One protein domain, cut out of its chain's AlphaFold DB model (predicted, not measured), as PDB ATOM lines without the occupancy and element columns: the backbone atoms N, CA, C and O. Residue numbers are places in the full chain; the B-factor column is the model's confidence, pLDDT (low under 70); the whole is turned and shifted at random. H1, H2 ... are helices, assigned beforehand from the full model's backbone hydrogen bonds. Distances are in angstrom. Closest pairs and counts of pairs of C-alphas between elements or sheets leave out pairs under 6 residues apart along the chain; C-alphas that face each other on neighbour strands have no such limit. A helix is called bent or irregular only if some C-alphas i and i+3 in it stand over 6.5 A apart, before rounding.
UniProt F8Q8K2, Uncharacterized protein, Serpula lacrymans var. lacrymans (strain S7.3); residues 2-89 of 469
ATOM      1  N   HIS A   2     222.747 250.967 155.023       48.41
ATOM      2  CA  HIS A   2     224.101 250.518 154.637       48.41
ATOM      3  C   HIS A   2     225.259 251.292 155.293       48.41
ATOM      4  O   HIS A   2     226.355 250.765 155.426       48.41
ATOM      5  N   TYR A   3     224.981 252.492 155.789       48.41
ATOM      6  CA  TYR A   3     225.876 253.412 156.501       48.41
ATOM      7  C   TYR A   3     226.294 252.964 157.913       48.41
ATOM      8  O   TYR A   3     227.076 253.652 158.551       48.41
ATOM      9  N   ARG A   4     225.816 251.823 158.433       47.72
ATOM     10  CA  ARG A   4     226.438 251.195 159.621       47.72
ATOM     11  C   ARG A   4     227.696 250.392 159.279       47.72
ATOM     12  O   ARG A   4     228.382 249.930 160.181       47.72
ATOM     13  N   LYS A   5     227.991 250.203 157.990       53.56
ATOM     14  CA  LYS A   5     229.252 249.615 157.539       53.56
ATOM     15  C   LYS A   5     230.254 250.746 157.351       53.56
ATOM     16  O   LYS A   5     230.022 251.573 156.475       53.56
ATOM     17  N   ASP A   6     231.366 250.753 158.090       55.06
ATOM     18  CA  ASP A   6     232.378 251.829 157.995       55.06
ATOM     19  C   ASP A   6     232.818 252.121 156.551       55.06
ATOM     20  O   ASP A   6     233.113 253.253 156.195       55.06
ATOM     21  N   ALA A   7     232.871 251.081 155.709       57.84
ATOM     22  CA  ALA A   7     233.305 251.201 154.319       57.84
ATOM     23  C   ALA A   7     232.297 251.945 153.427       57.84
ATOM     24  O   ALA A   7     232.680 252.477 152.395       57.84
ATOM     25  N   LEU A   8     231.017 251.948 153.809       58.38
ATOM     26  CA  LEU A   8     229.949 252.626 153.076       58.38
ATOM     27  C   LEU A   8     229.571 253.942 153.752       58.38
ATOM     28  O   LEU A   8     229.169 254.879 153.078       58.38
ATOM     29  N   SER A   9     229.702 254.049 155.075       58.97
ATOM     30  CA  SER A   9     229.374 255.275 155.809       58.97
ATOM     31  C   SER A   9     230.214 256.465 155.363       58.97
ATOM     32  O   SER A   9     229.725 257.590 155.361       58.97
ATOM     33  N   THR A  10     231.469 256.217 154.982       61.66
ATOM     34  CA  THR A  10     232.380 257.260 154.522       61.66
ATOM     35  C   THR A  10     232.070 257.712 153.106       61.66
ATOM     36  O   THR A  10     232.251 258.886 152.844       61.66
ATOM     37  N   THR A  11     231.563 256.850 152.220       62.66
ATOM     38  CA  THR A  11     231.432 257.140 150.781       62.66
ATOM     39  C   THR A  11     230.000 257.390 150.303       62.66
ATOM     40  O   THR A  11     229.804 258.073 149.302       62.66
ATOM     41  N   TYR A  12     228.979 256.898 151.012       64.31
ATOM     42  CA  TYR A  12     227.597 256.839 150.505       64.31
ATOM     43  C   TYR A  12     226.991 258.206 150.167       64.31
ATOM     44  O   TYR A  12     226.254 258.320 149.197       64.31
ATOM     45  N   PHE A  13     227.327 259.247 150.930       65.19
ATOM     46  CA  PHE A  13     226.930 260.629 150.641       65.19
ATOM     47  C   PHE A  13     228.143 261.535 150.374       65.19
ATOM     48  O   PHE A  13     228.074 262.744 150.601       65.19
ATOM     49  N   GLN A  14     229.262 260.970 149.913       67.88
ATOM     50  CA  GLN A  14     230.357 261.771 149.370       67.88
ATOM     51  C   GLN A  14     230.015 262.185 147.944       67.88
ATOM     52  O   GLN A  14     229.870 261.341 147.062       67.88
ATOM     53  N   GLU A  15     229.912 263.494 147.735       67.56
ATOM     54  CA  GLU A  15     229.633 264.113 146.437       67.56
ATOM     55  C   GLU A  15     230.658 263.662 145.381       67.56
ATOM     56  O   GLU A  15     230.298 263.323 144.252       67.56
ATOM     57  N   ASP A  16     231.925 263.541 145.776       74.25
ATOM     58  CA  ASP A  16     233.032 263.192 144.883       74.25
ATOM     59  C   ASP A  16     233.188 261.690 144.602       74.25
ATOM     60  O   ASP A  16     234.009 261.311 143.765       74.25
ATOM     61  N   HIS A  17     232.392 260.822 145.238       72.94
ATOM     62  CA  HIS A  17     232.482 259.383 144.993       72.94
ATOM     63  C   HIS A  17     232.020 259.048 143.561       72.94
ATOM     64  O   HIS A  17     230.947 259.505 143.157       72.94
ATOM     65  N   PRO A  18     232.762 258.231 142.784       75.94
ATOM     66  CA  PRO A  18     232.399 257.912 141.399       75.94
ATOM     67  C   PRO A  18     230.989 257.329 141.246       75.94
ATOM     68  O   PRO A  18     230.283 257.677 140.304       75.94
ATOM     69  N   GLU A  19     230.545 256.508 142.202       69.69
ATOM     70  CA  GLU A  19     229.193 255.921 142.192       69.69
ATOM     71  C   GLU A  19     228.078 256.952 142.446       69.69
ATOM     72  O   GLU A  19     226.926 256.697 142.113       69.69
ATOM     73  N   ASN A  20     228.411 258.132 142.985       71.38
ATOM     74  CA  ASN A  20     227.460 259.210 143.274       71.38
ATOM     75  C   ASN A  20     227.456 260.311 142.204       71.38
ATOM     76  O   ASN A  20     226.719 261.291 142.333       71.38
ATOM     77  N   ALA A  21     228.261 260.183 141.143       74.56
ATOM     78  CA  ALA A  21     228.423 261.231 140.133       74.56
ATOM     79  C   ALA A  21     227.084 261.697 139.524       74.56
ATOM     80  O   ALA A  21     226.904 262.879 139.237       74.56
ATOM     81  N   CYS A  22     226.124 260.783 139.388       71.50
ATOM     82  CA  CYS A  22     224.791 261.042 138.848       71.50
ATOM     83  C   CYS A  22     223.856 261.825 139.784       71.50
ATOM     84  O   CYS A  22     222.977 262.550 139.310       71.50
ATOM     85  N   VAL A  23     224.046 261.703 141.100       75.56
ATOM     86  CA  VAL A  23     223.206 262.334 142.132       75.56
ATOM     87  C   VAL A  23     223.869 263.559 142.771       75.56
ATOM     88  O   VAL A  23     223.221 264.267 143.538       75.56
ATOM     89  N   ARG A  24     225.132 263.850 142.431       81.25
ATOM     90  CA  ARG A  24     225.946 264.924 143.026       81.25
ATOM     91  C   ARG A  24     225.231 266.271 143.089       81.25
ATOM     92  O   ARG A  24     225.085 266.827 144.169       81.25
ATOM     93  N   LYS A  25     224.736 266.768 141.951       83.31
ATOM     94  CA  LYS A  25     224.061 268.079 141.888       83.31
ATOM     95  C   LYS A  25     222.816 268.131 142.773       83.31
ATOM     96  O   LYS A  25     222.546 269.147 143.399       83.31
ATOM     97  N   TRP A  26     222.066 267.031 142.840       84.56
ATOM     98  CA  TRP A  26     220.930 266.930 143.747       84.56
ATOM     99  C   TRP A  26     221.375 266.953 145.207       84.56
ATOM    100  O   TRP A  26     220.761 267.660 145.995       84.56
ATOM    101  N   MET A  27     222.453 266.254 145.569       82.69
ATOM    102  CA  MET A  27     222.986 266.282 146.933       82.69
ATOM    103  C   MET A  27     223.455 267.682 147.341       82.69
ATOM    104  O   MET A  27     223.112 268.128 148.433       82.69
ATOM    105  N   GLU A  28     224.150 268.398 146.452       87.38
ATOM    106  CA  GLU A  28     224.598 269.779 146.675       87.38
ATOM    107  C   GLU A  28     223.405 270.733 146.881       87.38
ATOM    108  O   GLU A  28     223.357 271.474 147.871       87.38
ATOM    109  N   SER A  29     222.402 270.676 145.992       89.19
ATOM    110  CA  SER A  29     221.164 271.457 146.119       89.19
ATOM    111  C   SER A  29     220.379 271.079 147.377       89.19
ATOM    112  O   SER A  29     219.886 271.952 148.089       89.19
ATOM    113  N   PHE A  30     220.257 269.787 147.689       89.06
ATOM    114  CA  PHE A  30     219.541 269.286 148.863       89.06
ATOM    115  C   PHE A  30     220.207 269.736 150.165       89.06
ATOM    116  O   PHE A  30     219.518 270.193 151.078       89.06
ATOM    117  N   ARG A  31     221.541 269.659 150.232       90.62
ATOM    118  CA  ARG A  31     222.343 270.123 151.366       90.62
ATOM    119  C   ARG A  31     222.145 271.620 151.597       90.62
ATOM    120  O   ARG A  31     221.840 272.023 152.714       90.62
ATOM    121  N   THR A  32     222.246 272.412 150.530       92.50
ATOM    122  CA  THR A  32     222.090 273.874 150.579       92.50
ATOM    123  C   THR A  32     220.683 274.282 151.023       92.50
ATOM    124  O   THR A  32     220.540 275.119 151.908       92.50
ATOM    125  N   ARG A  33     219.633 273.666 150.459       93.62
ATOM    126  CA  ARG A  33     218.231 273.984 150.791       93.62
ATOM    127  C   ARG A  33     217.851 273.656 152.235       93.62
ATOM    128  O   ARG A  33     216.994 274.329 152.795       93.62
ATOM    129  N   ASN A  34     218.463 272.628 152.820       92.38
ATOM    130  CA  ASN A  34     218.151 272.159 154.173       92.38
ATOM    131  C   ASN A  34     219.164 272.625 155.234       92.38
ATOM    132  O   ASN A  34     219.108 272.134 156.359       92.38
ATOM    133  N   ASP A  35     220.083 273.531 154.877       94.56
ATOM    134  CA  ASP A  35     221.146 274.049 155.753       94.56
ATOM    135  C   ASP A  35     221.975 272.941 156.440       94.56
ATOM    136  O   ASP A  35     222.275 272.967 157.636       94.56
ATOM    137  N   LEU A  36     222.322 271.905 155.674       93.62
ATOM    138  CA  LEU A  36     223.056 270.742 156.170       93.62
ATOM    139  C   LEU A  36     224.558 270.948 155.933       93.62
ATOM    140  O   LEU A  36     224.968 271.371 154.858       93.62
ATOM    141  N   GLN A  37     225.405 270.641 156.914       90.88
ATOM    142  CA  GLN A  37     226.834 270.985 156.845       90.88
ATOM    143  C   GLN A  37     227.706 269.802 156.409       90.88
ATOM    144  O   GLN A  37     228.831 269.980 155.942       90.88
ATOM    145  N   SER A  38     227.195 268.578 156.531       85.31
ATOM    146  CA  SER A  38     227.943 267.355 156.252       85.31
ATOM    147  C   SER A  38     227.092 266.258 155.609       85.31
ATOM    148  O   SER A  38     225.864 266.236 155.695       85.31
ATOM    149  N   SER A  39     227.763 265.271 155.016       79.12
ATOM    150  CA  SER A  39     227.154 264.019 154.549       79.12
ATOM    151  C   SER A  39     226.404 263.266 155.662       79.12
ATOM    152  O   SER A  39     225.409 262.590 155.396       79.12
ATOM    153  N   ALA A  40     226.859 263.390 156.914       81.75
ATOM    154  CA  ALA A  40     226.188 262.804 158.072       81.75
ATOM    155  C   ALA A  40     224.873 263.531 158.404       81.75
ATOM    156  O   ALA A  40     223.898 262.875 158.770       81.75
ATOM    157  N   ASP A  41     224.814 264.852 158.212       87.38
ATOM    158  CA  ASP A  41     223.591 265.640 158.410       87.38
ATOM    159  C   ASP A  41     222.530 265.292 157.363       87.38
ATOM    160  O   ASP A  41     221.370 265.080 157.710       87.38
ATOM    161  N   VAL A  42     222.937 265.137 156.094       85.00
ATOM    162  CA  VAL A  42     222.070 264.625 155.013       85.00
ATOM    163  C   VAL A  42     221.488 263.271 155.386       85.00
ATOM    164  O   VAL A  42     220.280 263.055 155.273       85.00
ATOM    165  N   TRP A  43     222.324 262.369 155.894       82.44
ATOM    166  CA  TRP A  43     221.862 261.070 156.347       82.44
ATOM    167  C   TRP A  43     220.852 261.163 157.500       82.44
ATOM    168  O   TRP A  43     219.785 260.553 157.418       82.44
ATOM    169  N   LEU A  44     221.171 261.910 158.563       87.06
ATOM    170  CA  LEU A  44     220.292 262.083 159.723       87.06
ATOM    171  C   LEU A  44     218.956 262.709 159.324       87.06
ATOM    172  O   LEU A  44     217.913 262.279 159.813       87.06
ATOM    173  N   HIS A  45     218.981 263.688 158.420       91.19
ATOM    174  CA  HIS A  45     217.785 264.323 157.887       91.19
ATOM    175  C   HIS A  45     216.894 263.304 157.163       91.19
ATOM    176  O   HIS A  45     215.711 263.181 157.477       91.19
ATOM    177  N   VAL A  46     217.458 262.516 156.241       88.69
ATOM    178  CA  VAL A  46     216.707 261.479 155.515       88.69
ATOM    179  C   VAL A  46     216.212 260.374 156.457       88.69
ATOM    180  O   VAL A  46     215.110 259.858 156.281       88.69
ATOM    181  N   LEU A  47     216.991 260.008 157.480       88.44
ATOM    182  CA  LEU A  47     216.555 259.038 158.481       88.44
ATOM    183  C   LEU A  47     215.358 259.556 159.282       88.44
ATOM    184  O   LEU A  47     214.403 258.807 159.454       88.44
ATOM    185  N   ARG A  48     215.399 260.811 159.749       92.62
ATOM    186  CA  ARG A  48     214.265 261.450 160.438       92.62
ATOM    187  C   ARG A  48     213.027 261.431 159.562       92.62
ATOM    188  O   ARG A  48     211.994 260.966 160.012       92.62
ATOM    189  N   TYR A  49     213.161 261.789 158.286       94.31
ATOM    190  CA  TYR A  49     212.056 261.670 157.339       94.31
ATOM    191  C   TYR A  49     211.445 260.255 157.332       94.31
ATOM    192  O   TYR A  49     210.234 260.131 157.458       94.31
ATOM    193  N   TYR A  50     212.246 259.186 157.254       92.88
ATOM    194  CA  TYR A  50     211.707 257.816 157.278       92.88
ATOM    195  C   TYR A  50     211.091 257.387 158.616       92.88
ATOM    196  O   TYR A  50     210.295 256.451 158.626       92.88
ATOM    197  N   LEU A  51     211.506 257.989 159.732       92.19
ATOM    198  CA  LEU A  51     211.003 257.659 161.068       92.19
ATOM    199  C   LEU A  51     209.753 258.467 161.433       92.19
ATOM    200  O   LEU A  51     208.862 257.933 162.087       92.19
ATOM    201  N   ASP A  52     209.698 259.723 160.995       95.62
ATOM    202  CA  ASP A  52     208.688 260.701 161.397       95.62
ATOM    203  C   ASP A  52     207.553 260.830 160.362       95.62
ATOM    204  O   ASP A  52     206.474 261.318 160.694       95.62
ATOM    205  N   THR A  53     207.768 260.388 159.114       95.56
ATOM    206  CA  THR A  53     206.759 260.441 158.040       95.56
ATOM    207  C   THR A  53     205.991 259.114 157.948       95.56
ATOM    208  O   THR A  53     206.624 258.066 157.781       95.56
ATOM    209  N   PRO A  54     204.644 259.116 157.987       93.81
ATOM    210  CA  PRO A  54     203.837 257.909 157.810       93.81
ATOM    211  C   PRO A  54     204.116 257.187 156.483       93.81
ATOM    212  O   PRO A  54     204.360 257.817 155.453       93.81
ATOM    213  N   HIS A  55     204.013 255.852 156.480       91.44
ATOM    214  CA  HIS A  55     204.315 255.026 155.301       91.44
ATOM    215  C   HIS A  55     203.565 255.487 154.041       91.44
ATOM    216  O   HIS A  55     204.186 255.688 152.999       91.44
ATOM    217  N   TRP A  56     202.249 255.700 154.141       94.06
ATOM    218  CA  TRP A  56     201.419 256.105 153.003       94.06
ATOM    219  C   TRP A  56     201.861 257.444 152.397       94.06
ATOM    220  O   TRP A  56     201.793 257.629 151.183       94.06
ATOM    221  N   GLU A  57     202.354 258.371 153.223       95.69
ATOM    222  CA  GLU A  57     202.827 259.678 152.777       95.69
ATOM    223  C   GLU A  57     204.158 259.539 152.029       95.69
ATOM    224  O   GLU A  57     204.328 260.134 150.963       95.69
ATOM    225  N   ILE A  58     205.054 258.661 152.497       95.25
ATOM    226  CA  ILE A  58     206.285 258.323 151.770       95.25
ATOM    227  C   ILE A  58     205.958 257.733 150.391       95.25
ATOM    228  O   ILE A  58     206.540 258.164 149.395       95.25
ATOM    229  N   ILE A  59     205.012 256.789 150.310       93.69
ATOM    230  CA  ILE A  59     204.571 256.205 149.031       93.69
ATOM    231  C   ILE A  59     203.896 257.265 148.145       93.69
ATOM    232  O   ILE A  59     204.120 257.309 146.936       93.69
ATOM    233  N   SER A  60     203.131 258.187 148.730       94.00
ATOM    234  CA  SER A  60     202.541 259.320 148.007       94.00
ATOM    235  C   SER A  60     203.605 260.235 147.395       94.00
ATOM    236  O   SER A  60     203.487 260.630 146.231       94.00
ATOM    237  N   HIS A  61     204.678 260.538 148.134       94.38
ATOM    238  CA  HIS A  61     205.825 261.292 147.623       94.38
ATOM    239  C   HIS A  61     206.513 260.570 146.461       94.38
ATOM    240  O   HIS A  61     206.728 261.186 145.416       94.38
ATOM    241  N   ALA A  62     206.754 259.262 146.584       89.94
ATOM    242  CA  ALA A  62     207.332 258.456 145.511       89.94
ATOM    243  C   ALA A  62     206.438 258.452 144.253       89.94
ATOM    244  O   ALA A  62     206.905 258.735 143.148       89.94
ATOM    245  N   SER A  63     205.124 258.267 144.422       88.69
ATOM    246  CA  SER A  63     204.140 258.297 143.331       88.69
ATOM    247  C   SER A  63     204.111 259.640 142.589       88.69
ATOM    248  O   SER A  63     203.999 259.673 141.360       88.69
ATOM    249  N   LYS A  64     204.243 260.771 143.300       89.06
ATOM    250  CA  LYS A  64     204.350 262.105 142.674       89.06
ATOM    251  C   LYS A  64     205.589 262.204 141.781       89.06
ATOM    252  O   LYS A  64     205.500 262.755 140.685       89.06
ATOM    253  N   ILE A  65     206.713 261.639 142.218       85.69
ATOM    254  CA  ILE A  65     207.957 261.622 141.444       85.69
ATOM    255  C   ILE A  65     207.811 260.712 140.215       85.69
ATOM    256  O   ILE A  65     208.117 261.148 139.106       85.69
ATOM    257  N   HIS A  66     207.241 259.510 140.356       83.25
ATOM    258  CA  HIS A  66     206.947 258.628 139.210       83.25
ATOM    259  C   HIS A  66     206.059 259.292 138.160       83.25
ATOM    260  O   HIS A  66     206.281 259.117 136.966       83.25
ATOM    261  N   LYS A  67     205.066 260.089 138.572       84.31
ATOM    262  CA  LYS A  67     204.224 260.853 137.636       84.31
ATOM    263  C   LYS A  67     204.998 261.952 136.913       84.31
ATOM    264  O   LYS A  67     204.690 262.242 135.762       84.31
ATOM    265  N   MET A  68     205.981 262.557 137.579       82.19
ATOM    266  CA  MET A  68     206.788 263.641 137.022       82.19
ATOM    267  C   MET A  68     207.808 263.142 135.989       82.19
ATOM    268  O   MET A  68     208.011 263.810 134.979       82.19
ATOM    269  N   TYR A  69     208.418 261.972 136.212       77.31
ATOM    270  CA  TYR A  69     209.497 261.441 135.359       77.31
ATOM    271  C   TYR A  69     209.109 260.193 134.544       77.31
ATOM    272  O   TYR A  69     209.873 259.745 133.692       77.31
ATOM    273  N   GLY A  70     207.920 259.632 134.774       75.00
ATOM    274  CA  GLY A  70     207.466 258.367 134.191       75.00
ATOM    275  C   GLY A  70     208.127 257.132 134.824       75.00
ATOM    276  O   GLY A  70     209.187 257.223 135.442       75.00
ATOM    277  N   LYS A  71     207.534 255.942 134.617       66.19
ATOM    278  CA  LYS A  71     208.072 254.654 135.123       66.19
ATOM    279  C   LYS A  71     209.513 254.374 134.639       66.19
ATOM    280  O   LYS A  71     210.279 253.739 135.356       66.19
ATOM    281  N   ASN A  72     209.901 254.880 133.462       58.97
ATOM    282  CA  ASN A  72     211.257 254.726 132.912       58.97
ATOM    283  C   ASN A  72     212.269 255.727 133.496       58.97
ATOM    284  O   ASN A  72     213.440 255.382 133.622       58.97
ATOM    285  N   GLY A  73     211.824 256.911 133.937       59.31
ATOM    286  CA  GLY A  73     212.693 257.898 134.581       59.31
ATOM    287  C   GLY A  73     213.284 257.396 135.902       59.31
ATOM    288  O   GLY A  73     214.357 257.824 136.304       59.31
ATOM    289  N   PHE A  74     212.638 256.427 136.556       56.91
ATOM    290  CA  PHE A  74     213.203 255.712 137.701       56.91
ATOM    291  C   PHE A  74     214.398 254.826 137.322       56.91
ATOM    292  O   PHE A  74     215.389 254.790 138.052       56.91
ATOM    293  N   LEU A  75     214.324 254.130 136.179       56.25
ATOM    294  CA  LEU A  75     215.447 253.347 135.671       56.25
ATOM    295  C   LEU A  75     216.627 254.281 135.412       56.25
ATOM    296  O   LEU A  75     217.702 254.009 135.923       56.25
ATOM    297  N   ASP A  76     216.376 255.429 134.789       56.22
ATOM    298  CA  ASP A  76     217.352 256.496 134.554       56.22
ATOM    299  C   ASP A  76     217.952 257.049 135.867       56.22
ATOM    300  O   ASP A  76     219.169 257.171 135.992       56.22
ATOM    301  N   LEU A  77     217.144 257.295 136.906       55.75
ATOM    302  CA  LEU A  77     217.627 257.697 138.240       55.75
ATOM    303  C   LEU A  77     218.476 256.602 138.920       55.75
ATOM    304  O   LEU A  77     219.390 256.911 139.683       55.75
ATOM    305  N   SER A  78     218.187 255.325 138.648       47.84
ATOM    306  CA  SER A  78     218.895 254.166 139.211       47.84
ATOM    307  C   SER A  78     220.130 253.722 138.410       47.84
ATOM    308  O   SER A  78     221.015 253.078 138.971       47.84
ATOM    309  N   THR A  79     220.214 254.075 137.123       54.25
ATOM    310  CA  THR A  79     221.336 253.783 136.209       54.25
ATOM    311  C   THR A  79     222.301 254.958 136.051       54.25
ATOM    312  O   THR A  79     223.333 254.820 135.397       54.25
ATOM    313  N   GLY A  80     222.013 256.095 136.688       52.91
ATOM    314  CA  GLY A  80     222.937 257.219 136.791       52.91
ATOM    315  C   GLY A  80     222.702 258.371 135.812       52.91
ATOM    316  O   GLY A  80     223.610 259.167 135.568       52.91
ATOM    317  N   CYS A  81     221.494 258.519 135.277       57.81
ATOM    318  CA  CYS A  81     221.070 259.751 134.624       57.81
ATOM    319  C   CYS A  81     220.752 260.842 135.662       57.81
ATOM    320  O   CYS A  81     220.384 260.567 136.804       57.81
ATOM    321  N   SER A  82     220.934 262.102 135.260       63.31
ATOM    322  CA  SER A  82     220.877 263.271 136.142       63.31
ATOM    323  C   SER A  82     219.552 263.374 136.900       63.31
ATOM    324  O   SER A  82     218.510 263.649 136.299       63.31
ATOM    325  N   VAL A  83     219.605 263.239 138.227       71.94
ATOM    326  CA  VAL A  83     218.495 263.614 139.111       71.94
ATOM    327  C   VAL A  83     218.271 265.117 138.983       71.94
ATOM    328  O   VAL A  83     219.233 265.886 139.042       71.94
ATOM    329  N   ASN A  84     217.019 265.555 138.830       77.88
ATOM    330  CA  ASN A  84     216.693 266.976 138.907       77.88
ATOM    331  C   ASN A  84     217.158 267.529 140.272       77.88
ATOM    332  O   ASN A  84     216.650 267.065 141.298       77.88
ATOM    333  N   PRO A  85     218.078 268.511 140.311       82.38
ATOM    334  CA  PRO A  85     218.622 269.026 141.568       82.38
ATOM    335  C   PRO A  85     217.563 269.607 142.514       82.38
ATOM    336  O   PRO A  85     217.720 269.569 143.736       82.38
ATOM    337  N   GLU A  86     216.447 270.069 141.948       83.50
ATOM    338  CA  GLU A  86     215.354 270.699 142.686       83.50
ATOM    339  C   GLU A  86     214.293 269.706 143.167       83.50
ATOM    340  O   GLU A  86     213.444 270.067 143.981       83.50
ATOM    341  N   ALA A  87     214.353 268.440 142.740       82.50
ATOM    342  CA  ALA A  87     213.387 267.437 143.168       82.50
ATOM    343  C   ALA A  87     213.395 267.273 144.697       82.50
ATOM    344  O   ALA A  87     214.434 267.047 145.329       82.50
ATOM    345  N   GLU A  88     212.213 267.395 145.292       84.88
ATOM    346  CA  GLU A  88     211.973 267.133 146.708       84.88
ATOM    347  C   GLU A  88     211.649 265.652 146.925       84.88
ATOM    348  O   GLU A  88     211.195 264.957 146.017       84.88
ATOM    349  N   HIS A  89     211.920 265.152 148.131       87.88
ATOM    350  CA  HIS A  89     211.616 263.776 148.541       87.88
ATOM    351  C   HIS A  89     212.175 262.662 147.640       87.88
ATOM    352  O   HIS A  89     211.646 261.555 147.653       87.88
TER     353      HIS A  89
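What this domain is: This is residues 2 to 89 of the 469 residues of an uncharacterized protein of Serpula lacrymans var. lacrymans (strain S7.3) (UniProt F8Q8K2). Look first at the long bent helix H4: its arms H4a and H4b form two sides of an open, four-sided frame of helices, with H3 and H2 as the other two sides; H2 and H3, H3 and H4a, and H4a and H4b come close at three corners with few contacts, while the fourth corner, between H2 and H4b, stays open. The last printed stretch, residues 80 to 89, folds back from H4b over the opening, while the short H1 lies outside the frame, off to the side of the first end of H3, and residues 51 to 57 stick out at the corner of H3 and H4a. The printed part has 88 residues with four named helices, H1 to H4 in that order along the chain, and no named strand, so its class is all helix. It is compact, with a radius of gyration of the C-alphas of 13.4 A and spans of 34 by 29 by 25 A.

Where its parts are: Find C-alpha 55 at (204.315, 255.026, 155.301), where H4, residues 55 to 79, begins. By its hydrogen bonds it was assigned as one helix, but it is bent: C-alphas 68 and 71 are 9.3 A apart. Its arm H4a, residues 55 to 68, is 20.4 A long; its arm H4b, residues 71 to 79, is 13.3 A long and ends at C-alpha 79 at (221.336, 253.783, 136.209). Before it comes H3, residues 39 to 52, 20.0 A long, and before that H2, residues 24 to 33, 14.2 A long, from C-alpha 24 at (225.946, 264.924, 143.026). The first is H1, residues 6 to 9, 5.1 A long.

How they stand to each other: Start at the bend, where H4a and H4b are close but not clearly touching and about perpendicular at 83 degrees; their closest C-alphas, those of His 66 and Phe 74, are 7.1 A apart. At the other end of H4a, H3 is close but not clearly touching: the closest C-alphas, those of Tyr 50 and Ile 58, are 7.7 A apart, at a steep tilt of 64 degrees, opposite ways. H2 and H3 are close but not clearly touching, with the closest C-alphas, Arg 31 and Val 42, at 6.6 A; at 71 degrees they are only just about perpendicular. H2 is apart from both arms of H4, and H3 is apart from H4b. H1 is apart from the other helices, from H3 only just, at 8.5 A. In H2, H3 and H4a every O i to N i+4 pair is within hydrogen-bond range; in H4b 4 of 5 are, and H1 is too short for such a pair.

The domain as a whole: The two C-alphas farthest apart, those of Asp 6 and Lys 67, are 35.9 A apart. The printed part has no cut. The link from H1 to H2 is long, with 14 residues, and those from H2 to H3 and from H3 to H4 are tight. The mean pLDDT of the printed part is 77.6; look for values under 70 at residues 2 to 15, residue 19 and residues 71 to 82.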